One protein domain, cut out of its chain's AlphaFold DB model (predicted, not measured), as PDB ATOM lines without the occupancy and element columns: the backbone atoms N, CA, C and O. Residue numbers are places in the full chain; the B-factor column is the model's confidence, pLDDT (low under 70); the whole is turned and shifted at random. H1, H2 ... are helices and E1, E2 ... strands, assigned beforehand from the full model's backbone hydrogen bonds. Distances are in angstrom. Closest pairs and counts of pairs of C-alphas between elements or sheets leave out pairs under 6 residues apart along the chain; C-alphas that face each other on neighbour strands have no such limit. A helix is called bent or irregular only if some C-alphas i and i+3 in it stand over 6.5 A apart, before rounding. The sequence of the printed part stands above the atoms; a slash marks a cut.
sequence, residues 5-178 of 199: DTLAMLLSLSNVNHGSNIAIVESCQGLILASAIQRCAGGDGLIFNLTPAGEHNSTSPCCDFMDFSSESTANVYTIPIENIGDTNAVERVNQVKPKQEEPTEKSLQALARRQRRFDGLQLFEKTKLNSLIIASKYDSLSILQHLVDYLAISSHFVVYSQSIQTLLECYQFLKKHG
ATOM      1  N   ASP A   5     176.069 143.979 178.969       96.06
ATOM      2  CA  ASP A   5     174.980 142.999 178.920       96.06
ATOM      3  C   ASP A   5     174.227 143.078 177.590       96.06
ATOM      4  O   ASP A   5     173.951 142.046 176.986       96.06
ATOM      5  N   THR A   6     173.990 144.287 177.078       95.94
ATOM      6  CA  THR A   6     173.380 144.487 175.759       95.94
ATOM      7  C   THR A   6     174.282 143.977 174.634       95.94
ATOM      8  O   THR A   6     173.792 143.336 173.712       95.94
ATOM      9  N   LEU A   7     175.602 144.188 174.721       95.69
ATOM     10  CA  LEU A   7     176.571 143.601 173.789       95.69
ATOM     11  C   LEU A   7     176.538 142.065 173.843       95.69
ATOM     12  O   LEU A   7     176.499 141.411 172.803       95.69
ATOM     13  N   ALA A   8     176.517 141.478 175.044       94.69
ATOM     14  CA  ALA A   8     176.435 140.029 175.214       94.69
ATOM     15  C   ALA A   8     175.128 139.454 174.644       94.69
ATOM     16  O   ALA A   8     175.152 138.418 173.971       94.69
ATOM     17  N   MET A   9     174.005 140.143 174.863       95.44
ATOM     18  CA  MET A   9     172.704 139.800 174.292       95.44
ATOM     19  C   MET A   9     172.742 139.882 172.765       95.44
ATOM     20  O   MET A   9     172.371 138.920 172.100       95.44
ATOM     21  N   LEU A  10     173.275 140.973 172.211       95.62
ATOM     22  CA  LEU A  10     173.409 141.184 170.771       95.62
ATOM     23  C   LEU A  10     174.195 140.053 170.108       95.62
ATOM     24  O   LEU A  10     173.711 139.479 169.141       95.62
ATOM     25  N   LEU A  11     175.360 139.686 170.648       94.81
ATOM     26  CA  LEU A  11     176.189 138.611 170.089       94.81
ATOM     27  C   LEU A  11     175.544 137.223 170.221       94.81
ATOM     28  O   LEU A  11     175.830 136.321 169.437       94.81
ATOM     29  N   SER A  12     174.723 137.019 171.252       95.00
ATOM     30  CA  SER A  12     174.009 135.754 171.462       95.00
ATOM     31  C   SER A  12     172.830 135.622 170.498       95.00
ATOM     32  O   SER A  12     172.686 134.587 169.857       95.00
ATOM     33  N   LEU A  13     172.039 136.685 170.332       96.19
ATOM     34  CA  LEU A  13     170.891 136.719 169.420       96.19
ATOM     35  C   LEU A  13     171.304 136.722 167.944       96.19
ATOM     36  O   LEU A  13     170.591 136.183 167.105       96.19
ATOM     37  N   SER A  14     172.468 137.288 167.619       95.88
ATOM     38  CA  SER A  14     173.008 137.272 166.259       95.88
ATOM     39  C   SER A  14     173.624 135.924 165.874       95.88
ATOM     40  O   SER A  14     174.024 135.756 164.723       95.88
ATOM     41  N   ASN A  15     173.703 134.972 166.813       95.12
ATOM     42  CA  ASN A  15     174.296 133.649 166.626       95.12
ATOM     43  C   ASN A  15     175.696 133.707 165.982       95.12
ATOM     44  O   ASN A  15     176.038 132.903 165.118       95.12
ATOM     45  N   VAL A  16     176.510 134.687 166.384       92.44
ATOM     46  CA  VAL A  16     177.890 134.808 165.902       92.44
ATOM     47  C   VAL A  16     178.724 133.661 166.467       92.44
ATOM     48  O   VAL A  16     178.929 133.573 167.683       92.44
ATOM     49  N   ASN A  17     179.192 132.791 165.571       91.00
ATOM     50  CA  ASN A  17     179.944 131.574 165.871       91.00
ATOM     51  C   ASN A  17     181.022 131.292 164.801       91.00
ATOM     52  O   ASN A  17     181.151 132.022 163.813       91.00
ATOM     53  N   HIS A  18     181.813 130.236 165.005       90.94
ATOM     54  CA  HIS A  18     182.822 129.805 164.037       90.94
ATOM     55  C   HIS A  18     182.183 129.472 162.675       90.94
ATOM     56  O   HIS A  18     181.151 128.812 162.606       90.94
ATOM     57  N   GLY A  19     182.794 129.916 161.574       90.56
ATOM     58  CA  GLY A  19     182.277 129.640 160.225       90.56
ATOM     59  C   GLY A  19     181.086 130.503 159.783       90.56
ATOM     60  O   GLY A  19     180.626 130.359 158.655       90.56
ATOM     61  N   SER A  20     180.587 131.413 160.627       92.00
ATOM     62  CA  SER A  20     179.509 132.334 160.247       92.00
ATOM     63  C   SER A  20     179.961 133.369 159.211       92.00
ATOM     64  O   SER A  20     181.010 133.989 159.377       92.00
ATOM     65  N   ASN A  21     179.117 133.634 158.207       95.88
ATOM     66  CA  ASN A  21     179.243 134.807 157.337       95.88
ATOM     67  C   ASN A  21     178.421 135.963 157.914       95.88
ATOM     68  O   ASN A  21     177.190 135.877 157.987       95.88
ATOM     69  N   ILE A  22     179.086 137.025 158.355       96.62
ATOM     70  CA  ILE A  22     178.494 138.075 159.187       96.62
ATOM     71  C   ILE A  22     178.684 139.427 158.513       96.62
ATOM     72  O   ILE A  22     179.797 139.774 158.128       96.62
ATOM     73  N   ALA A  23     177.619 140.221 158.439       97.38
ATOM     74  CA  ALA A  23     177.714 141.642 158.129       97.38
ATOM     75  C   ALA A  23     177.525 142.473 159.401       97.38
ATOM     76  O   ALA A  23     176.587 142.252 160.169       97.38
ATOM     77  N   ILE A  24     178.411 143.440 159.622       96.75
ATOM     78  CA  ILE A  24     178.415 144.310 160.799       96.75
ATOM     79  C   ILE A  24     178.406 145.755 160.325       96.75
ATOM     80  O   ILE A  24     179.317 146.173 159.622       96.75
ATOM     81  N   VAL A  25     177.410 146.529 160.743       95.81
ATOM     82  CA  VAL A  25     177.386 147.987 160.594       95.81
ATOM     83  C   VAL A  25     177.417 148.587 161.988       95.81
ATOM     84  O   VAL A  25     176.414 148.548 162.703       95.81
ATOM     85  N   GLU A  26     178.549 149.154 162.399       93.00
ATOM     86  CA  GLU A  26     178.686 149.709 163.745       93.00
ATOM     87  C   GLU A  26     179.242 151.134 163.791       93.00
ATOM     88  O   GLU A  26     179.913 151.623 162.887       93.00
ATOM     89  N   SER A  27     178.964 151.820 164.897       91.81
ATOM     90  CA  SER A  27     179.625 153.075 165.280       91.81
ATOM     91  C   SER A  27     180.140 153.006 166.721       91.81
ATOM     92  O   SER A  27     180.105 153.995 167.452       91.81
ATOM     93  N   CYS A  28     180.580 151.819 167.152       91.44
ATOM     94  CA  CYS A  28     181.081 151.535 168.500       91.44
ATOM     95  C   CYS A  28     182.609 151.344 168.536       91.44
ATOM     96  O   CYS A  28     183.115 150.595 169.362       91.44
ATOM     97  N   GLN A  29     183.347 152.044 167.662       91.12
ATOM     98  CA  GLN A  29     184.822 152.066 167.634       91.12
ATOM     99  C   GLN A  29     185.485 150.689 167.423       91.12
ATOM    100  O   GLN A  29     186.599 150.443 167.888       91.12
ATOM    101  N   GLY A  30     184.813 149.781 166.714       92.44
ATOM    102  CA  GLY A  30     185.319 148.431 166.481       92.44
ATOM    103  C   GLY A  30     184.975 147.440 167.595       92.44
ATOM    104  O   GLY A  30     185.529 146.346 167.598       92.44
ATOM    105  N   LEU A  31     184.155 147.809 168.589       94.75
ATOM    106  CA  LEU A  31     183.851 146.942 169.731       94.75
ATOM    107  C   LEU A  31     183.069 145.695 169.306       94.75
ATOM    108  O   LEU A  31     183.361 144.589 169.770       94.75
ATOM    109  N   ILE A  32     182.075 145.859 168.433       95.88
ATOM    110  CA  ILE A  32     181.265 144.739 167.949       95.88
ATOM    111  C   ILE A  32     182.070 143.919 166.948       95.88
ATOM    112  O   ILE A  32     182.047 142.693 167.032       95.88
ATOM    113  N   LEU A  33     182.837 144.573 166.070       95.31
ATOM    114  CA  LEU A  33     183.764 143.909 165.161       95.31
ATOM    115  C   LEU A  33     184.777 143.054 165.925       95.31
ATOM    116  O   LEU A  33     184.898 141.868 165.643       95.31
ATOM    117  N   ALA A  34     185.449 143.616 166.932       95.38
ATOM    118  CA  ALA A  34     186.402 142.889 167.763       95.38
ATOM    119  C   ALA A  34     185.742 141.695 168.464       95.38
ATOM    120  O   ALA A  34     186.282 140.590 168.461       95.38
ATOM    121  N   SER A  35     184.539 141.890 169.008       95.19
ATOM    122  CA  SER A  35     183.790 140.806 169.648       95.19
ATOM    123  C   SER A  35     183.424 139.690 168.664       95.19
ATOM    124  O   SER A  35     183.461 138.513 169.023       95.19
ATOM    125  N   ALA A  36     183.087 140.040 167.419       95.19
ATOM    126  CA  ALA A  36     182.803 139.072 166.367       95.19
ATOM    127  C   ALA A  36     184.067 138.328 165.921       95.19
ATOM    128  O   ALA A  36     184.048 137.102 165.874       95.19
ATOM    129  N   ILE A  37     185.179 139.037 165.692       94.75
ATOM    130  CA  ILE A  37     186.487 138.434 165.378       94.75
ATOM    131  C   ILE A  37     186.874 137.432 166.465       94.75
ATOM    132  O   ILE A  37     187.215 136.294 166.156       94.75
ATOM    133  N   GLN A  38     186.754 137.814 167.737       92.88
ATOM    134  CA  GLN A  38     187.073 136.937 168.860       92.88
ATOM    135  C   GLN A  38     186.211 135.664 168.878       92.88
ATOM    136  O   GLN A  38     186.722 134.591 169.190       92.88
ATOM    137  N   ARG A  39     184.916 135.756 168.546       91.44
ATOM    138  CA  ARG A  39     184.015 134.590 168.497       91.44
ATOM    139  C   ARG A  39     184.200 133.710 167.260       91.44
ATOM    140  O   ARG A  39     183.912 132.519 167.329       91.44
ATOM    141  N   CYS A  40     184.641 134.284 166.146       90.06
ATOM    142  CA  CYS A  40     184.833 133.578 164.879       90.06
ATOM    143  C   CYS A  40     186.277 133.106 164.652       90.06
ATOM    144  O   CYS A  40     186.534 132.430 163.656       90.06
ATOM    145  N   ALA A  41     187.209 133.474 165.537       79.19
ATOM    146  CA  ALA A  41     188.629 133.179 165.403       79.19
ATOM    147  C   ALA A  41     188.889 131.686 165.137       79.19
ATOM    148  O   ALA A  41     188.342 130.815 165.814       79.19
ATOM    149  N   GLY A  42     189.749 131.406 164.151       70.94
ATOM    150  CA  GLY A  42     190.133 130.042 163.769       70.94
ATOM    151  C   GLY A  42     189.112 129.292 162.906       70.94
ATOM    152  O   GLY A  42     189.282 128.095 162.699       70.94
ATOM    153  N   GLY A  43     188.060 129.960 162.420       78.56
ATOM    154  CA  GLY A  43     187.101 129.390 161.472       78.56
ATOM    155  C   GLY A  43     187.150 130.030 160.081       78.56
ATOM    156  O   GLY A  43     187.662 131.131 159.893       78.56
ATOM    157  N   ASP A  44     186.505 129.365 159.125       86.62
ATOM    158  CA  ASP A  44     186.483 129.757 157.704       86.62
ATOM    159  C   ASP A  44     185.389 130.797 157.379       86.62
ATOM    160  O   ASP A  44     185.065 131.048 156.220       86.62
ATOM    161  N   GLY A  45     184.778 131.369 158.420       91.94
ATOM    162  CA  GLY A  45     183.695 132.340 158.306       91.94
ATOM    163  C   GLY A  45     184.202 133.707 157.868       91.94
ATOM    164  O   GLY A  45     185.345 134.079 158.144       91.94
ATOM    165  N   LEU A  46     183.336 134.463 157.203       95.62
ATOM    166  CA  LEU A  46     183.661 135.770 156.644       95.62
ATOM    167  C   LEU A  46     183.017 136.884 157.461       95.62
ATOM    168  O   LEU A  46     181.821 136.847 157.740       95.62
ATOM    169  N   ILE A  47     183.795 137.908 157.806       96.25
ATOM    170  CA  ILE A  47     183.294 139.073 158.538       96.25
ATOM    171  C   ILE A  47     183.383 140.298 157.637       96.25
ATOM    172  O   ILE A  47     184.469 140.770 157.300       96.25
ATOM    173  N   PHE A  48     182.230 140.850 157.287       95.94
ATOM    174  CA  PHE A  48     182.102 142.070 156.508       95.94
ATOM    175  C   PHE A  48     181.803 143.247 157.439       95.94
ATOM    176  O   PHE A  48     180.688 143.399 157.935       95.94
ATOM    177  N   ASN A  49     182.806 144.088 157.681       95.00
ATOM    178  CA  ASN A  49     182.650 145.357 158.384       95.00
ATOM    179  C   ASN A  49     182.184 146.431 157.395       95.00
ATOM    180  O   ASN A  49     182.962 146.947 156.587       95.00
ATOM    181  N   LEU A  50     180.899 146.743 157.438       94.50
ATOM    182  CA  LEU A  50     180.241 147.651 156.520       94.50
ATOM    183  C   LEU A  50     180.253 149.069 157.084       94.50
ATOM    184  O   LEU A  50     179.595 149.369 158.084       94.50
ATOM    185  N   THR A  51     181.000 149.954 156.432       90.75
ATOM    186  CA  THR A  51     181.189 151.320 156.915       90.75
ATOM    187  C   THR A  51     180.193 152.269 156.244       90.75
ATOM    188  O   THR A  51     180.104 152.320 155.015       90.75
ATOM    189  N   PRO A  52     179.390 153.014 157.015       84.38
ATOM    190  CA  PRO A  52     178.508 154.041 156.468       84.38
ATOM    191  C   PRO A  52     179.271 155.321 156.082       84.38
ATOM    192  O   PRO A  52     180.358 155.586 156.595       84.38
ATOM    193  N   ALA A  53     178.668 156.134 155.208       73.25
ATOM    194  CA  ALA A  53     179.105 157.493 154.854       73.25
ATOM    195  C   ALA A  53     180.517 157.603 154.243       73.25
ATOM    196  O   ALA A  53     181.272 158.529 154.545       73.25
ATOM    197  N   GLY A  54     180.895 156.653 153.390       64.06
ATOM    198  CA  GLY A  54     182.149 156.709 152.648       64.06
ATOM    199  C   GLY A  54     183.398 156.651 153.530       64.06
ATOM    200  O   GLY A  54     184.488 156.959 153.052       64.06
ATOM    201  N   GLU A  55     183.287 156.240 154.798       62.25
ATOM    202  CA  GLU A  55     184.437 156.071 155.686       62.25
ATOM    203  C   GLU A  55     185.326 154.932 155.156       62.25
ATOM    204  O   GLU A  55     185.114 153.746 155.408       62.25
ATOM    205  N   HIS A  56     186.319 155.295 154.341       58.00
ATOM    206  CA  HIS A  56     187.223 154.352 153.676       58.00
ATOM    207  C   HIS A  56     188.296 153.781 154.611       58.00
ATOM    208  O   HIS A  56     188.928 152.784 154.276       58.00
ATOM    209  N   ASN A  57     188.491 154.412 155.770       57.47
ATOM    210  CA  ASN A  57     189.423 154.002 156.811       57.47
ATOM    211  C   ASN A  57     188.683 154.028 158.151       57.47
ATOM    212  O   ASN A  57     188.901 154.939 158.947       57.47
ATOM    213  N   SER A  58     187.785 153.070 158.396       63.59
ATOM    214  CA  SER A  58     187.225 152.912 159.738       63.59
ATOM    215  C   SER A  58     188.354 152.507 160.679       63.59
ATOM    216  O   SER A  58     188.759 151.341 160.720       63.59
ATOM    217  N   THR A  59     188.900 153.471 161.414       67.94
ATOM    218  CA  THR A  59     189.751 153.152 162.552       67.94
ATOM    219  C   THR A  59     188.907 152.308 163.493       67.94
ATOM    220  O   THR A  59     187.783 152.679 163.830       67.94
ATOM    221  N   SER A  60     189.431 151.153 163.884       83.62
ATOM    222  CA  SER A  60     188.768 150.248 164.820       83.62
ATOM    223  C   SER A  60     189.660 150.107 166.048       83.62
ATOM    224  O   SER A  60     190.275 149.055 166.208       83.62
ATOM    225  N   PRO A  61     189.768 151.147 166.907       89.31
ATOM    226  CA  PRO A  61     190.692 151.127 168.040       89.31
ATOM    227  C   PRO A  61     190.505 149.900 168.930       89.31
ATOM    228  O   PRO A  61     191.474 149.329 169.410       89.31
ATOM    229  N   CYS A  62     189.260 149.445 169.117       91.81
ATOM    230  CA  CYS A  62     188.992 148.235 169.887       91.81
ATOM    231  C   CYS A  62     189.640 146.986 169.284       91.81
ATOM    232  O   CYS A  62     190.040 146.119 170.041       91.81
ATOM    233  N   CYS A  63     189.769 146.882 167.960       91.06
ATOM    234  CA  CYS A  63     190.493 145.771 167.340       91.06
ATOM    235  C   CYS A  63     192.003 145.881 167.579       91.06
ATOM    236  O   CYS A  63     192.642 144.864 167.835       91.06
ATOM    237  N   ASP A  64     192.549 147.101 167.557       90.31
ATOM    238  CA  ASP A  64     193.972 147.351 167.813       90.31
ATOM    239  C   ASP A  64     194.361 146.988 169.260       90.31
ATOM    240  O   ASP A  64     195.456 146.492 169.495       90.31
ATOM    241  N   PHE A  65     193.454 147.171 170.229       93.75
ATOM    242  CA  PHE A  65     193.682 146.812 171.639       93.75
ATOM    243  C   PHE A  65     193.557 145.315 171.957       93.75
ATOM    244  O   PHE A  65     193.860 144.910 173.076       93.75
ATOM    245  N   MET A  66     193.055 144.503 171.024       92.06
ATOM    246  CA  MET A  66     192.786 143.079 171.260       92.06
ATOM    247  C   MET A  66     193.943 142.168 170.843       92.06
ATOM    248  O   MET A  66     193.831 140.956 171.017       92.06
ATOM    249  N   ASP A  67     195.023 142.731 170.290       90.94
ATOM    250  CA  ASP A  67     196.214 142.001 169.839       90.94
ATOM    251  C   ASP A  67     195.876 140.780 168.957       90.94
ATOM    252  O   ASP A  67     196.434 139.689 169.104       90.94
ATOM    253  N   PHE A  68     194.922 140.941 168.030       92.56
ATOM    254  CA  PHE A  68     194.521 139.855 167.139       92.56
ATOM    255  C   PHE A  68     195.667 139.414 166.225       92.56
ATOM    256  O   PHE A  68     196.380 140.230 165.639       92.56
ATOM    257  N   SER A  69     195.783 138.101 166.025       92.12
ATOM    258  CA  SER A  69     196.704 137.549 165.033       92.12
ATOM    259  C   SER A  69     196.290 137.927 163.602       92.12
ATOM    260  O   SER A  69     195.119 138.205 163.307       92.12
ATOM    261  N   SER A  70     197.245 137.876 162.672       89.19
ATOM    262  CA  SER A  70     196.960 138.032 161.241       89.19
ATOM    263  C   SER A  70     196.002 136.960 160.713       89.19
ATOM    264  O   SER A  70     195.247 137.229 159.786       89.19
ATOM    265  N   GLU A  71     195.998 135.766 161.315       90.12
ATOM    266  CA  GLU A  71     195.087 134.673 160.959       90.12
ATOM    267  C   GLU A  71     193.646 135.005 161.355       90.12
ATOM    268  O   GLU A  71     192.730 134.880 160.546       90.12
ATOM    269  N   SER A  72     193.437 135.523 162.571       89.88
ATOM    270  CA  SER A  72     192.105 135.905 163.063       89.88
ATOM    271  C   SER A  72     191.477 137.044 162.254       89.88
ATOM    272  O   SER A  72     190.257 137.150 162.175       89.88
ATOM    273  N   THR A  73     192.302 137.899 161.646       91.38
ATOM    274  CA  THR A  73     191.855 139.052 160.851       91.38
ATOM    275  C   THR A  73     191.909 138.813 159.341       91.38
ATOM    276  O   THR A  73     191.533 139.707 158.577       91.38
ATOM    277  N   ALA A  74     192.343 137.630 158.888       91.50
ATOM    278  CA  ALA A  74     192.483 137.306 157.467       91.50
ATOM    279  C   ALA A  74     191.140 137.395 156.727       91.50
ATOM    280  O   ALA A  74     191.060 138.002 155.659       91.50
ATOM    281  N   ASN A  75     190.076 136.894 157.358       92.88
ATOM    282  CA  ASN A  75     188.726 136.822 156.793       92.88
ATOM    283  C   ASN A  75     187.860 138.059 157.098       92.88
ATOM    284  O   ASN A  75     186.639 138.029 156.934       92.88
ATOM    285  N   VAL A  76     188.479 139.150 157.562       93.75
ATOM    286  CA  VAL A  76     187.796 140.418 157.838       93.75
ATOM    287  C   VAL A  76     187.950 141.354 156.642       93.75
ATOM    288  O   VAL A  76     189.069 141.672 156.221       93.75
ATOM    289  N   TYR A  77     186.826 141.838 156.122       93.56
ATOM    290  CA  TYR A  77     186.760 142.745 154.981       93.56
ATOM    291  C   TYR A  77     185.993 144.009 155.349       93.56
ATOM    292  O   TYR A  77     184.848 143.944 155.785       93.56
ATOM    293  N   THR A  78     186.611 145.169 155.134       92.31
ATOM    294  CA  THR A  78     185.971 146.468 155.373       92.31
ATOM    295  C   THR A  78     185.456 147.047 154.061       92.31
ATOM    296  O   THR A  78     186.235 147.243 153.123       92.31
ATOM    297  N   ILE A  79     184.154 147.333 153.986       91.31
ATOM    298  CA  ILE A  79     183.478 147.724 152.743       91.31
ATOM    299  C   ILE A  79     182.537 148.914 152.981       91.31
ATOM    300  O   ILE A  79     181.617 148.845 153.788       91.31
ATOM    301  N   PRO A  80     182.756 149.988 152.211       90.81
ATOM    302  CA  PRO A  80     181.747 150.910 151.715       90.81
ATOM    303  C   PRO A  80     180.301 150.413 151.715       90.81
ATOM    304  O   PRO A  80     179.993 149.714 150.756       90.81
ATOM    305  N   ILE A  81     179.400 150.757 152.646       91.31
ATOM    306  CA  ILE A  81     178.000 150.285 152.518       91.31
ATOM    307  C   ILE A  81     177.363 150.743 151.191       91.31
ATOM    308  O   ILE A  81     176.601 150.010 150.572       91.31
ATOM    309  N   GLU A  82     177.764 151.920 150.704       89.06
ATOM    310  CA  GLU A  82     177.367 152.506 149.414       89.06
ATOM    311  C   GLU A  82     177.821 151.690 148.199       89.06
ATOM    312  O   GLU A  82     177.240 151.807 147.125       89.06
ATOM    313  N   ASN A  83     178.877 150.887 148.348       88.88
ATOM    314  CA  ASN A  83     179.396 150.060 147.264       88.88
ATOM    315  C   ASN A  83     178.588 148.766 147.097       88.88
ATOM    316  O   ASN A  83     178.751 148.087 146.088       88.88
ATOM    317  N   ILE A  84     177.763 148.399 148.080       88.88
ATOM    318  CA  ILE A  84     176.962 147.176 148.038       88.88
ATOM    319  C   ILE A  84     175.804 147.378 147.063       88.88
ATOM    320  O   ILE A  84     174.965 148.254 147.269       88.88
ATOM    321  N   GLY A  85     175.757 146.549 146.020       83.50
ATOM    322  CA  GLY A  85     174.740 146.620 144.969       83.50
ATOM    323  C   GLY A  85     175.039 147.638 143.863       83.50
ATOM    324  O   GLY A  85     174.265 147.736 142.913       83.50
ATOM    325  N   ASP A  86     176.154 148.372 143.940       82.19
ATOM    326  CA  ASP A  86     176.593 149.260 142.864       82.19
ATOM    327  C   ASP A  86     177.504 148.517 141.878       82.19
ATOM    328  O   ASP A  86     178.694 148.311 142.125       82.19
ATOM    329  N   THR A  87     176.960 148.184 140.709       67.31
ATOM    330  CA  THR A  87     177.682 147.529 139.608       67.31
ATOM    331  C   THR A  87     178.914 148.319 139.154       67.31
ATOM    332  O   THR A  87     179.899 147.730 138.709       67.31
ATOM    333  N   ASN A  88     178.915 149.648 139.319       66.81
ATOM    334  CA  ASN A  88     180.034 150.510 138.933       66.81
ATOM    335  C   ASN A  88     181.113 150.620 140.021       66.81
ATOM    336  O   ASN A  88     182.199 151.142 139.754       66.81
ATOM    337  N   ALA A  89     180.857 150.170 141.253       64.88
ATOM    338  CA  ALA A  89     181.843 150.226 142.332       64.88
ATOM    339  C   ALA A  89     183.067 149.356 142.005       64.88
ATOM    340  O   ALA A  89     184.204 149.771 142.235       64.88
ATOM    341  N   VAL A  90     182.830 148.196 141.390       59.91
ATOM    342  CA  VAL A  90     183.849 147.266 140.881       59.91
ATOM    343  C   VAL A  90     184.718 147.949 139.813       59.91
ATOM    344  O   VAL A  90     185.946 147.860 139.845       59.91
ATOM    345  N   GLU A  91     184.107 148.719 138.910       58.22
ATOM    346  CA  GLU A  91     184.811 149.419 137.828       58.22
ATOM    347  C   GLU A  91     185.608 150.637 138.314       58.22
ATOM    348  O   GLU A  91     186.751 150.844 137.895       58.22
ATOM    349  N   ARG A  92     185.071 151.416 139.265       62.75
ATOM    350  CA  ARG A  92     185.785 152.540 139.903       62.75
ATOM    351  C   ARG A  92     187.065 152.079 140.606       62.75
ATOM    352  O   ARG A  92     188.076 152.792 140.613       62.75
ATOM    353  N   VAL A  93     187.051 150.858 141.141       58.88
ATOM    354  CA  VAL A  93     188.220 150.205 141.745       58.88
ATOM    355  C   VAL A  93     189.205 149.657 140.697       58.88
ATOM    356  O   VAL A  93     190.377 149.483 141.017       58.88
ATOM    357  N   ASN A  94     188.860 149.583 139.415       55.75
ATOM    358  CA  ASN A  94     189.800 149.194 138.352       55.75
ATOM    359  C   ASN A  94     190.407 150.383 137.577       55.75
ATOM    360  O   ASN A  94     191.473 150.247 136.985       55.75
ATOM    361  N   GLN A  95     189.797 151.573 137.607       57.00
ATOM    362  CA  GLN A  95     190.176 152.680 136.707       57.00
ATOM    363  C   GLN A  95     191.384 153.553 137.114       57.00
ATOM    364  O   GLN A  95     191.766 154.441 136.349       57.00
ATOM    365  N   VAL A  96     192.044 153.336 138.259       55.84
ATOM    366  CA  VAL A  96     193.267 154.104 138.577       55.84
ATOM    367  C   VAL A  96     194.464 153.454 137.897       55.84
ATOM    368  O   VAL A  96     195.072 152.524 138.420       55.84
ATOM    369  N   LYS A  97     194.801 153.968 136.712       50.81
ATOM    370  CA  LYS A  97     196.068 153.664 136.043       50.81
ATOM    371  C   LYS A  97     197.228 154.081 136.960       50.81
ATOM    372  O   LYS A  97     197.160 155.175 137.531       50.81
ATOM    373  N   PRO A  98     198.283 153.262 137.108       52.84
ATOM    374  CA  PRO A  98     199.460 153.667 137.861       52.84
ATOM    375  C   PRO A  98     200.045 154.931 137.222       52.84
ATOM    376  O   PRO A  98     200.345 154.952 136.027       52.84
ATOM    377  N   LYS A  99     200.173 156.006 138.010       58.16
ATOM    378  CA  LYS A  99     201.055 157.117 137.635       58.16
ATOM    379  C   LYS A  99     202.469 156.545 137.508       58.16
ATOM    380  O   LYS A  99     202.851 155.712 138.323       58.16
ATOM    381  N   GLN A 100     203.215 156.969 136.487       55.47
ATOM    382  CA  GLN A 100     204.582 156.518 136.174       55.47
ATOM    383  C   GLN A 100     205.636 157.020 137.192       55.47
ATOM    384  O   GLN A 100     206.720 157.441 136.808       55.47
ATOM    385  N   GLU A 101     205.313 157.024 138.484       60.97
ATOM    386  CA  GLU A 101     206.234 157.361 139.573       60.97
ATOM    387  C   GLU A 101     206.667 156.078 140.290       60.97
ATOM    388  O   GLU A 101     205.856 155.168 140.486       60.97
ATOM    389  N   GLU A 102     207.943 156.016 140.684       62.72
ATOM    390  CA  GLU A 102     208.497 154.951 141.528       62.72
ATOM    391  C   GLU A 102     207.571 154.695 142.737       62.72
ATOM    392  O   GLU A 102     207.193 155.638 143.448       62.72
ATOM    393  N   PRO A 103     207.154 153.440 142.976       68.19
ATOM    394  CA  PRO A 103     206.147 153.137 143.977       68.19
ATOM    395  C   PRO A 103     206.681 153.428 145.383       68.19
ATOM    396  O   PRO A 103     207.528 152.719 145.919       68.19
ATOM    397  N   THR A 104     206.154 154.476 146.012       81.19
ATOM    398  CA  THR A 104     206.390 154.748 147.434       81.19
ATOM    399  C   THR A 104     205.723 153.667 148.294       81.19
ATOM    400  O   THR A 104     204.641 153.186 147.969       81.19
ATOM    401  N   GLU A 105     206.278 153.341 149.462       80.88
ATOM    402  CA  GLU A 105     205.688 152.357 150.390       80.88
ATOM    403  C   GLU A 105     204.203 152.644 150.715       80.88
ATOM    404  O   GLU A 105     203.362 151.744 150.757       80.88
ATOM    405  N   LYS A 106     203.837 153.928 150.827       81.06
ATOM    406  CA  LYS A 106     202.447 154.372 151.020       81.06
ATOM    407  C   LYS A 106     201.530 154.053 149.834       81.06
ATOM    408  O   LYS A 106     200.354 153.762 150.050       81.06
ATOM    409  N   SER A 107     202.028 154.117 148.595       81.19
ATOM    410  CA  SER A 107     201.216 153.812 147.410       81.19
ATOM    411  C   SER A 107     200.960 152.310 147.295       81.19
ATOM    412  O   SER A 107     199.830 151.915 147.017       81.19
ATOM    413  N   LEU A 108     201.951 151.475 147.625       84.56
ATOM    414  CA  LEU A 108     201.800 150.019 147.702       84.56
ATOM    415  C   LEU A 108     200.765 149.612 148.758       84.56
ATOM    416  O   LEU A 108     199.870 148.819 148.472       84.56
ATOM    417  N   GLN A 109     200.821 150.205 149.955       84.00
ATOM    418  CA  GLN A 109     199.821 149.959 151.000       84.00
ATOM    419  C   GLN A 109     198.415 150.398 150.571       84.00
ATOM    420  O   GLN A 109     197.438 149.696 150.835       84.00
ATOM    421  N   ALA A 110     198.289 151.540 149.889       82.31
ATOM    422  CA  ALA A 110     197.007 152.007 149.367       82.31
ATOM    423  C   ALA A 110     196.440 151.063 148.290       82.31
ATOM    424  O   ALA A 110     195.243 150.773 148.302       82.31
ATOM    425  N   LEU A 111     197.292 150.541 147.401       84.69
ATOM    426  CA  LEU A 111     196.916 149.543 146.396       84.69
ATOM    427  C   LEU A 111     196.476 148.225 147.043       84.69
ATOM    428  O   LEU A 111     195.426 147.701 146.684       84.69
ATOM    429  N   ALA A 112     197.209 147.731 148.042       86.12
ATOM    430  CA  ALA A 112     196.845 146.515 148.770       86.12
ATOM    431  C   ALA A 112     195.490 146.653 149.485       86.12
ATOM    432  O   ALA A 112     194.647 145.760 149.408       86.12
ATOM    433  N   ARG A 113     195.229 147.800 150.129       83.81
ATOM    434  CA  ARG A 113     193.923 148.099 150.752       83.81
ATOM    435  C   ARG A 113     192.796 148.137 149.723       83.81
ATOM    436  O   ARG A 113     191.709 147.625 149.979       83.81
ATOM    437  N   ARG A 114     193.056 148.739 148.561       83.69
ATOM    438  CA  ARG A 114     192.108 148.810 147.447       83.69
ATOM    439  C   ARG A 114     191.774 147.418 146.912       83.69
ATOM    440  O   ARG A 114     190.594 147.125 146.753       83.69
ATOM    441  N   GLN A 115     192.784 146.577 146.699       87.00
ATOM    442  CA  GLN A 115     192.592 145.193 146.269       87.00
ATOM    443  C   GLN A 115     191.789 144.406 147.306       87.00
ATOM    444  O   GLN A 115     190.762 143.830 146.975       87.00
ATOM    445  N   ARG A 116     192.154 144.497 148.591       89.25
ATOM    446  CA  ARG A 116     191.423 143.821 149.673       89.25
ATOM    447  C   ARG A 116     189.947 144.228 149.730       89.25
ATOM    448  O   ARG A 116     189.082 143.396 149.982       89.25
ATOM    449  N   ARG A 117     189.645 145.506 149.487       87.94
ATOM    450  CA  ARG A 117     188.265 146.004 149.419       87.94
ATOM    451  C   ARG A 117     187.511 145.462 148.204       87.94
ATOM    452  O   ARG A 117     186.330 145.157 148.323       87.94
ATOM    453  N   PHE A 118     188.179 145.358 147.058       87.88
ATOM    454  CA  PHE A 118     187.619 144.751 145.853       87.88
ATOM    455  C   PHE A 118     187.274 143.279 146.078       87.88
ATOM    456  O   PHE A 118     186.143 142.869 145.821       87.88
ATOM    457  N   ASP A 119     188.219 142.517 146.626       91.50
ATOM    458  CA  ASP A 119     188.043 141.099 146.932       91.50
ATOM    459  C   ASP A 119     186.884 140.905 147.919       91.50
ATOM    460  O   ASP A 119     186.018 140.057 147.708       91.50
ATOM    461  N   GLY A 120     186.812 141.756 148.950       92.62
ATOM    462  CA  GLY A 120     185.715 141.764 149.914       92.62
ATOM    463  C   GLY A 120     184.350 142.012 149.275       92.62
ATOM    464  O   GLY A 120     183.396 141.321 149.616       92.62
ATOM    465  N   LEU A 121     184.246 142.950 148.328       91.94
ATOM    466  CA  LEU A 121     182.990 143.230 147.624       91.94
ATOM    467  C   LEU A 121     182.550 142.040 146.762       91.94
ATOM    468  O   LEU A 121     181.402 141.613 146.846       91.94
ATOM    469  N   GLN A 122     183.474 141.451 145.996       91.44
ATOM    470  CA  GLN A 122     183.181 140.254 145.202       91.44
ATOM    471  C   GLN A 122     182.748 139.075 146.074       91.44
ATOM    472  O   GLN A 122     181.903 138.271 145.675       91.44
ATOM    473  N   LEU A 123     183.358 138.938 147.248       94.12
ATOM    474  CA  LEU A 123     183.036 137.876 148.182       94.12
ATOM    475  C   LEU A 123     181.680 138.113 148.852       94.12
ATOM    476  O   LEU A 123     180.897 137.174 148.967       94.12
ATOM    477  N   PHE A 124     181.368 139.357 149.216       94.88
ATOM    478  CA  PHE A 124     180.065 139.744 149.758       94.88
ATOM    479  C   PHE A 124     178.927 139.395 148.791       94.88
ATOM    480  O   PHE A 124     177.945 138.788 149.197       94.88
ATOM    481  N   GLU A 125     179.075 139.694 147.498       91.31
ATOM    482  CA  GLU A 125     178.045 139.394 146.490       91.31
ATOM    483  C   GLU A 125     177.832 137.891 146.263       91.31
ATOM    484  O   GLU A 125     176.715 137.443 145.995       91.31
ATOM    485  N   LYS A 126     178.900 137.093 146.363       92.31
ATOM    486  CA  LYS A 126     178.845 135.635 146.166       92.31
ATOM    487  C   LYS A 126     178.327 134.887 147.388       92.31
ATOM    488  O   LYS A 126     177.859 133.755 147.255       92.31
ATOM    489  N   THR A 127     178.460 135.470 148.572       94.06
ATOM    490  CA  THR A 127     178.167 134.798 149.839       94.06
ATOM    491  C   THR A 127     176.795 135.200 150.354       94.06
ATOM    492  O   THR A 127     176.330 136.321 150.175       94.06
ATOM    493  N   LYS A 128     176.102 134.253 150.987       93.75
ATOM    494  CA  LYS A 128     174.874 134.547 151.727       93.75
ATOM    495  C   LYS A 128     175.219 134.737 153.196       93.75
ATOM    496  O   LYS A 128     175.980 133.950 153.760       93.75
ATOM    497  N   LEU A 129     174.659 135.782 153.795       96.62
ATOM    498  CA  LEU A 129     174.937 136.148 155.178       96.62
ATOM    499  C   LEU A 129     174.109 135.290 156.138       96.62
ATOM    500  O   LEU A 129     172.904 135.125 155.963       96.62
ATOM    501  N   ASN A 130     174.741 134.764 157.182       95.81
ATOM    502  CA  ASN A 130     174.069 134.022 158.251       95.81
ATOM    503  C   ASN A 130     173.680 134.925 159.425       95.81
ATOM    504  O   ASN A 130     172.807 134.559 160.216       95.81
ATOM    505  N   SER A 131     174.332 136.082 159.538       97.12
ATOM    506  CA  SER A 131     174.135 137.026 160.627       97.12
ATOM    507  C   SER A 131     174.296 138.470 160.149       97.12
ATOM    508  O   SER A 131     175.234 138.791 159.417       97.12
ATOM    509  N   LEU A 132     173.393 139.346 160.581       97.81
ATOM    510  CA  LEU A 132     173.476 140.791 160.372       97.81
ATOM    511  C   LEU A 132     173.411 141.512 161.717       97.81
ATOM    512  O   LEU A 132     172.472 141.328 162.489       97.81
ATOM    513  N   ILE A 133     174.384 142.374 161.988       98.06
ATOM    514  CA  ILE A 133     174.414 143.206 163.187       98.06
ATOM    515  C   ILE A 133     174.425 144.672 162.772       98.06
ATOM    516  O   ILE A 133     175.335 145.121 162.078       98.06
ATOM    517  N   ILE A 134     173.446 145.436 163.249       97.56
ATOM    518  CA  ILE A 134     173.369 146.885 163.050       97.56
ATOM    519  C   ILE A 134     173.411 147.546 164.423       97.56
ATOM    520  O   ILE A 134     172.520 147.345 165.234       97.56
ATOM    521  N   ALA A 135     174.441 148.336 164.696       95.50
ATOM    522  CA  ALA A 135     174.628 149.054 165.955       95.50
ATOM    523  C   ALA A 135     175.309 150.392 165.678       95.50
ATOM    524  O   ALA A 135     176.470 150.652 166.019       95.50
ATOM    525  N   SER A 136     174.574 151.230 164.967       91.50
ATOM    526  CA  SER A 136     175.103 152.406 164.304       91.50
ATOM    527  C   SER A 136     174.496 153.681 164.874       91.50
ATOM    528  O   SER A 136     173.404 153.665 165.434       91.50
ATOM    529  N   LYS A 137     175.208 154.805 164.740       90.19
ATOM    530  CA  LYS A 137     174.642 156.136 165.040       90.19
ATOM    531  C   LYS A 137     173.773 156.673 163.894       90.19
ATOM    532  O   LYS A 137     173.081 157.668 164.075       90.19
ATOM    533  N   TYR A 138     173.880 156.053 162.721       91.50
ATOM    534  CA  TYR A 138     173.119 156.388 161.523       91.50
ATOM    535  C   TYR A 138     171.727 155.739 161.567       91.50
ATOM    536  O   TYR A 138     171.453 154.898 162.427       91.50
ATOM    537  N   ASP A 139     170.848 156.127 160.641       93.06
ATOM    538  CA  ASP A 139     169.488 155.593 160.588       93.06
ATOM    539  C   ASP A 139     169.483 154.073 160.355       93.06
ATOM    540  O   ASP A 139     169.894 153.574 159.305       93.06
ATOM    541  N   SER A 140     169.010 153.335 161.361       94.62
ATOM    542  CA  SER A 140     168.997 151.872 161.337       94.62
ATOM    543  C   SER A 140     167.970 151.323 160.352       94.62
ATOM    544  O   SER A 140     168.188 150.239 159.817       94.62
ATOM    545  N   LEU A 141     166.889 152.065 160.080       96.19
ATOM    546  CA  LEU A 141     165.857 151.637 159.141       96.19
ATOM    547  C   LEU A 141     166.410 151.578 157.717       96.19
ATOM    548  O   LEU A 141     166.298 150.540 157.071       96.19
ATOM    549  N   SER A 142     167.058 152.651 157.260       95.06
ATOM    550  CA  SER A 142     167.679 152.707 155.931       95.06
ATOM    551  C   SER A 142     168.737 151.615 155.740       95.06
ATOM    552  O   SER A 142     168.785 150.958 154.702       95.06
ATOM    553  N   ILE A 143     169.565 151.375 156.763       95.62
ATOM    554  CA  ILE A 143     170.588 150.319 156.732       95.62
ATOM    555  C   ILE A 143     169.935 148.935 156.647       95.62
ATOM    556  O   ILE A 143     170.353 148.102 155.846       95.62
ATOM    557  N   LEU A 144     168.906 148.685 157.460       96.69
ATOM    558  CA  LEU A 144     168.193 147.412 157.473       96.69
ATOM    559  C   LEU A 144     167.499 147.146 156.134       96.69
ATOM    560  O   LEU A 144     167.612 146.042 155.613       96.69
ATOM    561  N   GLN A 145     166.836 148.153 155.561       95.81
ATOM    562  CA  GLN A 145     166.201 148.075 154.243       95.81
ATOM    563  C   GLN A 145     167.189 147.672 153.150       95.81
ATOM    564  O   GLN A 145     166.855 146.860 152.298       95.81
ATOM    565  N   HIS A 146     168.408 148.211 153.198       94.38
ATOM    566  CA  HIS A 146     169.438 147.905 152.209       94.38
ATOM    567  C   HIS A 146     170.041 146.507 152.378       94.38
ATOM    568  O   HIS A 146     170.439 145.890 151.397       94.38
ATOM    569  N   LEU A 147     170.143 146.001 153.612       95.75
ATOM    570  CA  LEU A 147     170.922 144.794 153.914       95.75
ATOM    571  C   LEU A 147     170.095 143.526 154.151       95.75
ATOM    572  O   LEU A 147     170.647 142.429 154.055       95.75
ATOM    573  N   VAL A 148     168.801 143.641 154.461       95.31
ATOM    574  CA  VAL A 148     167.971 142.485 154.846       95.31
ATOM    575  C   VAL A 148     167.881 141.426 153.742       95.31
ATOM    576  O   VAL A 148     167.875 140.239 154.050       95.31
ATOM    577  N   ASP A 149     167.920 141.819 152.469       93.44
ATOM    578  CA  ASP A 149     167.807 140.893 151.328       93.44
ATOM    579  C   ASP A 149     169.092 140.091 151.039       93.44
ATOM    580  O   ASP A 149     169.080 139.111 150.287       93.44
ATOM    581  N   TYR A 150     170.216 140.469 151.655       95.25
ATOM    582  CA  TYR A 150     171.482 139.732 151.549       95.25
ATOM    583  C   TYR A 150     171.574 138.561 152.538       95.25
ATOM    584  O   TYR A 150     172.460 137.705 152.425       95.25
ATOM    585  N   LEU A 151     170.649 138.498 153.494       95.88
ATOM    586  CA  LEU A 151     170.549 137.418 154.461       95.88
ATOM    587  C   LEU A 151     170.099 136.101 153.806       95.88
ATOM    588  O   LEU A 151     169.252 136.059 152.913       95.88
ATOM    589  N   ALA A 152     170.687 134.997 154.258       95.69
ATOM    590  CA  ALA A 152     170.252 133.652 153.913       95.69
ATOM    591  C   ALA A 152     168.897 133.329 154.562       95.69
ATOM    592  O   ALA A 152     168.514 133.895 155.584       95.69
ATOM    593  N   ILE A 153     168.192 132.329 154.035       93.56
ATOM    594  CA  ILE A 153     167.030 131.770 154.736       93.56
ATOM    595  C   ILE A 153     167.498 131.209 156.089       93.56
ATOM    596  O   ILE A 153     168.561 130.598 156.174       93.56
ATOM    597  N   SER A 154     166.694 131.394 157.141       94.50
ATOM    598  CA  SER A 154     167.011 130.943 158.507       94.50
ATOM    599  C   SER A 154     168.247 131.614 159.137       94.50
ATOM    600  O   SER A 154     168.853 131.067 160.062       94.50
ATOM    601  N   SER A 155     168.625 132.799 158.657       95.75
ATOM    602  CA  SER A 155     169.661 133.641 159.263       95.75
ATOM    603  C   SER A 155     169.146 134.455 160.452       95.75
ATOM    604  O   SER A 155     167.940 134.643 160.614       95.75
ATOM    605  N   HIS A 156     170.073 135.042 161.202       96.75
ATOM    606  CA  HIS A 156     169.775 135.917 162.330       96.75
ATOM    607  C   HIS A 156     170.079 137.372 161.974       96.75
ATOM    608  O   HIS A 156     170.990 137.664 161.201       96.75
ATOM    609  N   PHE A 157     169.348 138.304 162.571       97.06
ATOM    610  CA  PHE A 157     169.716 139.712 162.538       97.06
ATOM    611  C   PHE A 157     169.444 140.349 163.894       97.06
ATOM    612  O   PHE A 157     168.518 139.958 164.603       97.06
ATOM    613  N   VAL A 158     170.253 141.339 164.256       97.56
ATOM    614  CA  VAL A 158     170.072 142.121 165.478       97.56
ATOM    615  C   VAL A 158     170.299 143.587 165.162       97.56
ATOM    616  O   VAL A 158     171.341 143.970 164.627       97.56
ATOM    617  N   VAL A 159     169.319 144.412 165.523       97.69
ATOM    618  CA  VAL A 159     169.391 145.866 165.393       97.69
ATOM    619  C   VAL A 159     169.418 146.475 166.782       97.69
ATOM    620  O   VAL A 159     168.488 146.321 167.569       97.69
ATOM    621  N   TYR A 160     170.500 147.176 167.072       97.12
ATOM    622  CA  TYR A 160     170.683 147.959 168.271       97.12
ATOM    623  C   TYR A 160     170.461 149.440 167.969       97.12
ATOM    624  O   TYR A 160     171.114 150.017 167.101       97.12
ATOM    625  N   SER A 161     169.595 150.071 168.758       95.44
ATOM    626  CA  SER A 161     169.443 151.521 168.797       95.44
ATOM    627  C   SER A 161     169.271 151.979 170.239       95.44
ATOM    628  O   SER A 161     168.725 151.268 171.077       95.44
ATOM    629  N   GLN A 162     169.725 153.199 170.518       93.38
ATOM    630  CA  GLN A 162     169.497 153.858 171.807       93.38
ATOM    631  C   GLN A 162     168.054 154.352 171.954       93.38
ATOM    632  O   GLN A 162     167.612 154.629 173.065       93.38
ATOM    633  N   SER A 163     167.337 154.494 170.837       92.38
ATOM    634  CA  SER A 163     165.948 154.932 170.807       92.38
ATOM    635  C   SER A 163     165.046 153.774 170.408       92.38
ATOM    636  O   SER A 163     165.181 153.214 169.318       92.38
ATOM    637  N   ILE A 164     164.071 153.468 171.267       94.38
ATOM    638  CA  ILE A 164     163.034 152.475 170.971       94.38
ATOM    639  C   ILE A 164     162.204 152.864 169.740       94.38
ATOM    640  O   ILE A 164     161.781 151.988 168.994       94.38
ATOM    641  N   GLN A 165     162.028 154.163 169.473       95.81
ATOM    642  CA  GLN A 165     161.242 154.642 168.335       95.81
ATOM    643  C   GLN A 165     161.814 154.148 166.997       95.81
ATOM    644  O   GLN A 165     161.077 153.613 166.175       95.81
ATOM    645  N   THR A 166     163.137 154.228 166.819       95.25
ATOM    646  CA  THR A 166     163.818 153.713 165.619       95.25
ATOM    647  C   THR A 166     163.628 152.200 165.467       95.25
ATOM    648  O   THR A 166     163.452 151.700 164.358       95.25
ATOM    649  N   LEU A 167     163.623 151.456 166.580       96.19
ATOM    650  CA  LEU A 167     163.383 150.009 166.558       96.19
ATOM    651  C   LEU A 167     161.932 149.677 166.199       96.19
ATOM    652  O   LEU A 167     161.697 148.711 165.477       96.19
ATOM    653  N   LEU A 168     160.965 150.480 166.648       97.31
ATOM    654  CA  LEU A 168     159.558 150.320 166.278       97.31
ATOM    655  C   LEU A 168     159.333 150.571 164.783       97.31
ATOM    656  O   LEU A 168     158.569 149.842 164.151       97.31
ATOM    657  N   GLU A 169     160.020 151.546 164.195       97.19
ATOM    658  CA  GLU A 169     159.984 151.791 162.748       97.19
ATOM    659  C   GLU A 169     160.580 150.612 161.966       97.19
ATOM    660  O   GLU A 169     159.948 150.107 161.034       97.19
ATOM    661  N   CYS A 170     161.736 150.093 162.400       97.31
ATOM    662  CA  CYS A 170     162.331 148.874 161.841       97.31
ATOM    663  C   CYS A 170     161.377 147.675 161.961       97.31
ATOM    664  O   CYS A 170     161.183 146.933 161.000       97.31
ATOM    665  N   TYR A 171     160.730 147.507 163.115       97.31
ATOM    666  CA  TYR A 171     159.752 146.447 163.356       97.31
ATOM    667  C   TYR A 171     158.569 146.540 162.388       97.31
ATOM    668  O   TYR A 171     158.192 145.547 161.763       97.31
ATOM    669  N   GLN A 172     157.984 147.730 162.232       97.06
ATOM    670  CA  GLN A 172     156.872 147.955 161.308       97.06
ATOM    671  C   GLN A 172     157.276 147.692 159.858       97.06
ATOM    672  O   GLN A 172     156.494 147.105 159.107       97.06
ATOM    673  N   PHE A 173     158.486 148.097 159.467       97.56
ATOM    674  CA  PHE A 173     159.040 147.781 158.157       97.56
ATOM    675  C   PHE A 173     159.148 146.267 157.950       97.56
ATOM    676  O   PHE A 173     158.581 145.761 156.987       97.56
ATOM    677  N   LEU A 174     159.765 145.532 158.877       96.75
ATOM    678  CA  LEU A 174     159.929 144.077 158.780       96.75
ATOM    679  C   LEU A 174     158.590 143.333 158.706       96.75
ATOM    680  O   LEU A 174     158.447 142.379 157.940       96.75
ATOM    681  N   LYS A 175     157.579 143.798 159.452       95.81
ATOM    682  CA  LYS A 175     156.216 143.250 159.382       95.81
ATOM    683  C   LYS A 175     155.557 143.455 158.021       95.81
ATOM    684  O   LYS A 175     154.796 142.590 157.601       95.81
ATOM    685  N   LYS A 176     155.828 144.577 157.349       96.44
ATOM    686  CA  LYS A 176     155.311 144.873 156.003       96.44
ATOM    687  C   LYS A 176     156.104 144.161 154.909       96.44
ATOM    688  O   LYS A 176     155.501 143.669 153.965       96.44
ATOM    689  N   HIS A 177     157.427 144.120 155.043       95.62
ATOM    690  CA  HIS A 177     158.347 143.500 154.092       95.62
ATOM    691  C   HIS A 177     158.120 141.987 153.981       95.62
ATOM    692  O   HIS A 177     158.152 141.425 152.890       95.62
ATOM    693  N   GLY A 178     157.844 141.327 155.109       92.38
ATOM    694  CA  GLY A 178     157.760 139.872 155.167       92.38
ATOM    695  C   GLY A 178     159.143 139.212 155.140       92.38
ATOM    696  O   GLY A 178     160.175 139.876 155.233       92.38
TER     697      GLY A 178
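AT A GLANCE: This is residues 5 to 178 of the 199 residues of the protein "Hypothetical protein" of Adineta steineri (UniProt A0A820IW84). A twisted sheet of five strands is the core, with H1 and H2 over one face and H5 and H6 over the other: three layers, helices on both faces of a sheet. H7 packs on H6 near the E5 edge, H4 and H5 make a helical hairpin near the E3 edge, and residues 99 to 106 stick out from it. The printed part has 174 residues with seven named helices and five named strands, in the order H1 E1 H2 E2 H3 E3 H4 H5 E4 H6 E5 H7; the class is mixed. The sheet, E3 E2 E1 E4 E5, is parallel; the whole is compact, with a radius of gyration of the C-alphas of 16.7 A, and spans 55 by 35 by 28 A.

IN THESE COORDINATES: The strands are E3, residues 76 to 80; E2, 47 to 51; E1, 22 to 26; E4, 129 to 135, 16.8 A long; and E5, 151 to 160, 17.4 A, which bends by 120 degrees at Ser 154. The helices are H1, 5 to 13, from C-alpha 5 at (174.980, 142.999, 178.920); H2, 31 to 40; H3, 61 to 64; H4, 87 to 94; H5, 105 to 126, 31.9 A; H6, 140 to 150, irregular, with C-alphas 146 and 149 7.3 A apart; and H7, 164 to 177, 19.7 A, to C-alpha 177 at (158.347, 143.500, 154.092).

HOW THE PARTS SIT: Within hydrogen-bond range are N 77 and O 47 of E3 and E2, 2.8 A; N 48 and O 22 of E2 and E1, 2.8 A; N 23 and O 131 of E1 and E4, 2.9 A; and N 158 and O 132 of E4 and E5, 2.8 A. E1, H2, E2; E2, H3, E3; and E4, H6, E5 are strand-helix-strand units, parallel neighbour strands with a helix between; E3, H4 H5, E4 is a split one, with E2 and E1 between its strands. Each crossover is right-handed. H2 runs along the strands at a height over the sheet of 9.2 A; its closest C-alpha pair with E1 is Leu 33 and Ile 24, 6.9 A. H1 is on the same face, with the C-alphas of Leu 10 and Val 158 of E5 closest, 6.3 A. H6 is on the opposite face from H2, closest to E4 at Tyr 150 and Leu 129, C-alphas 6.2 A apart. H5 runs across the strands, at 77 degrees to E2 on the local plane; C-alphas of Gly 120 and Tyr 77 of E3 are closest, 5.3 A. H4 touches residues 114 to 121 of H5 alone, at Val 90 and Phe 118, closest C-alphas 6.7 A, opposite ways at a shallow tilt of 25 degrees. H7 touches H6, closest C-alphas Cys 170 and Leu 141, 5.2 A, and only grazes the sheet. H3 touches H2, closest C-alphas Cys 63 and Ala 34, 5.0 A, and is not on the sheet. Every O i to N i+4 pair is within hydrogen-bond range in H1, H2, H5 and H7; in H4 3 of 4 are, in H6 5 of 7, and H3 is too short for such a pair.

THE WHOLE: The C-alphas farthest apart, of Glu 102 and Lys 175, are 56.5 A apart. The printed part has no cut, and the link H3 to E3 is long, with 11 residues. The model's pLDDT is under 70 at residues 54 to 59 and 87 to 103.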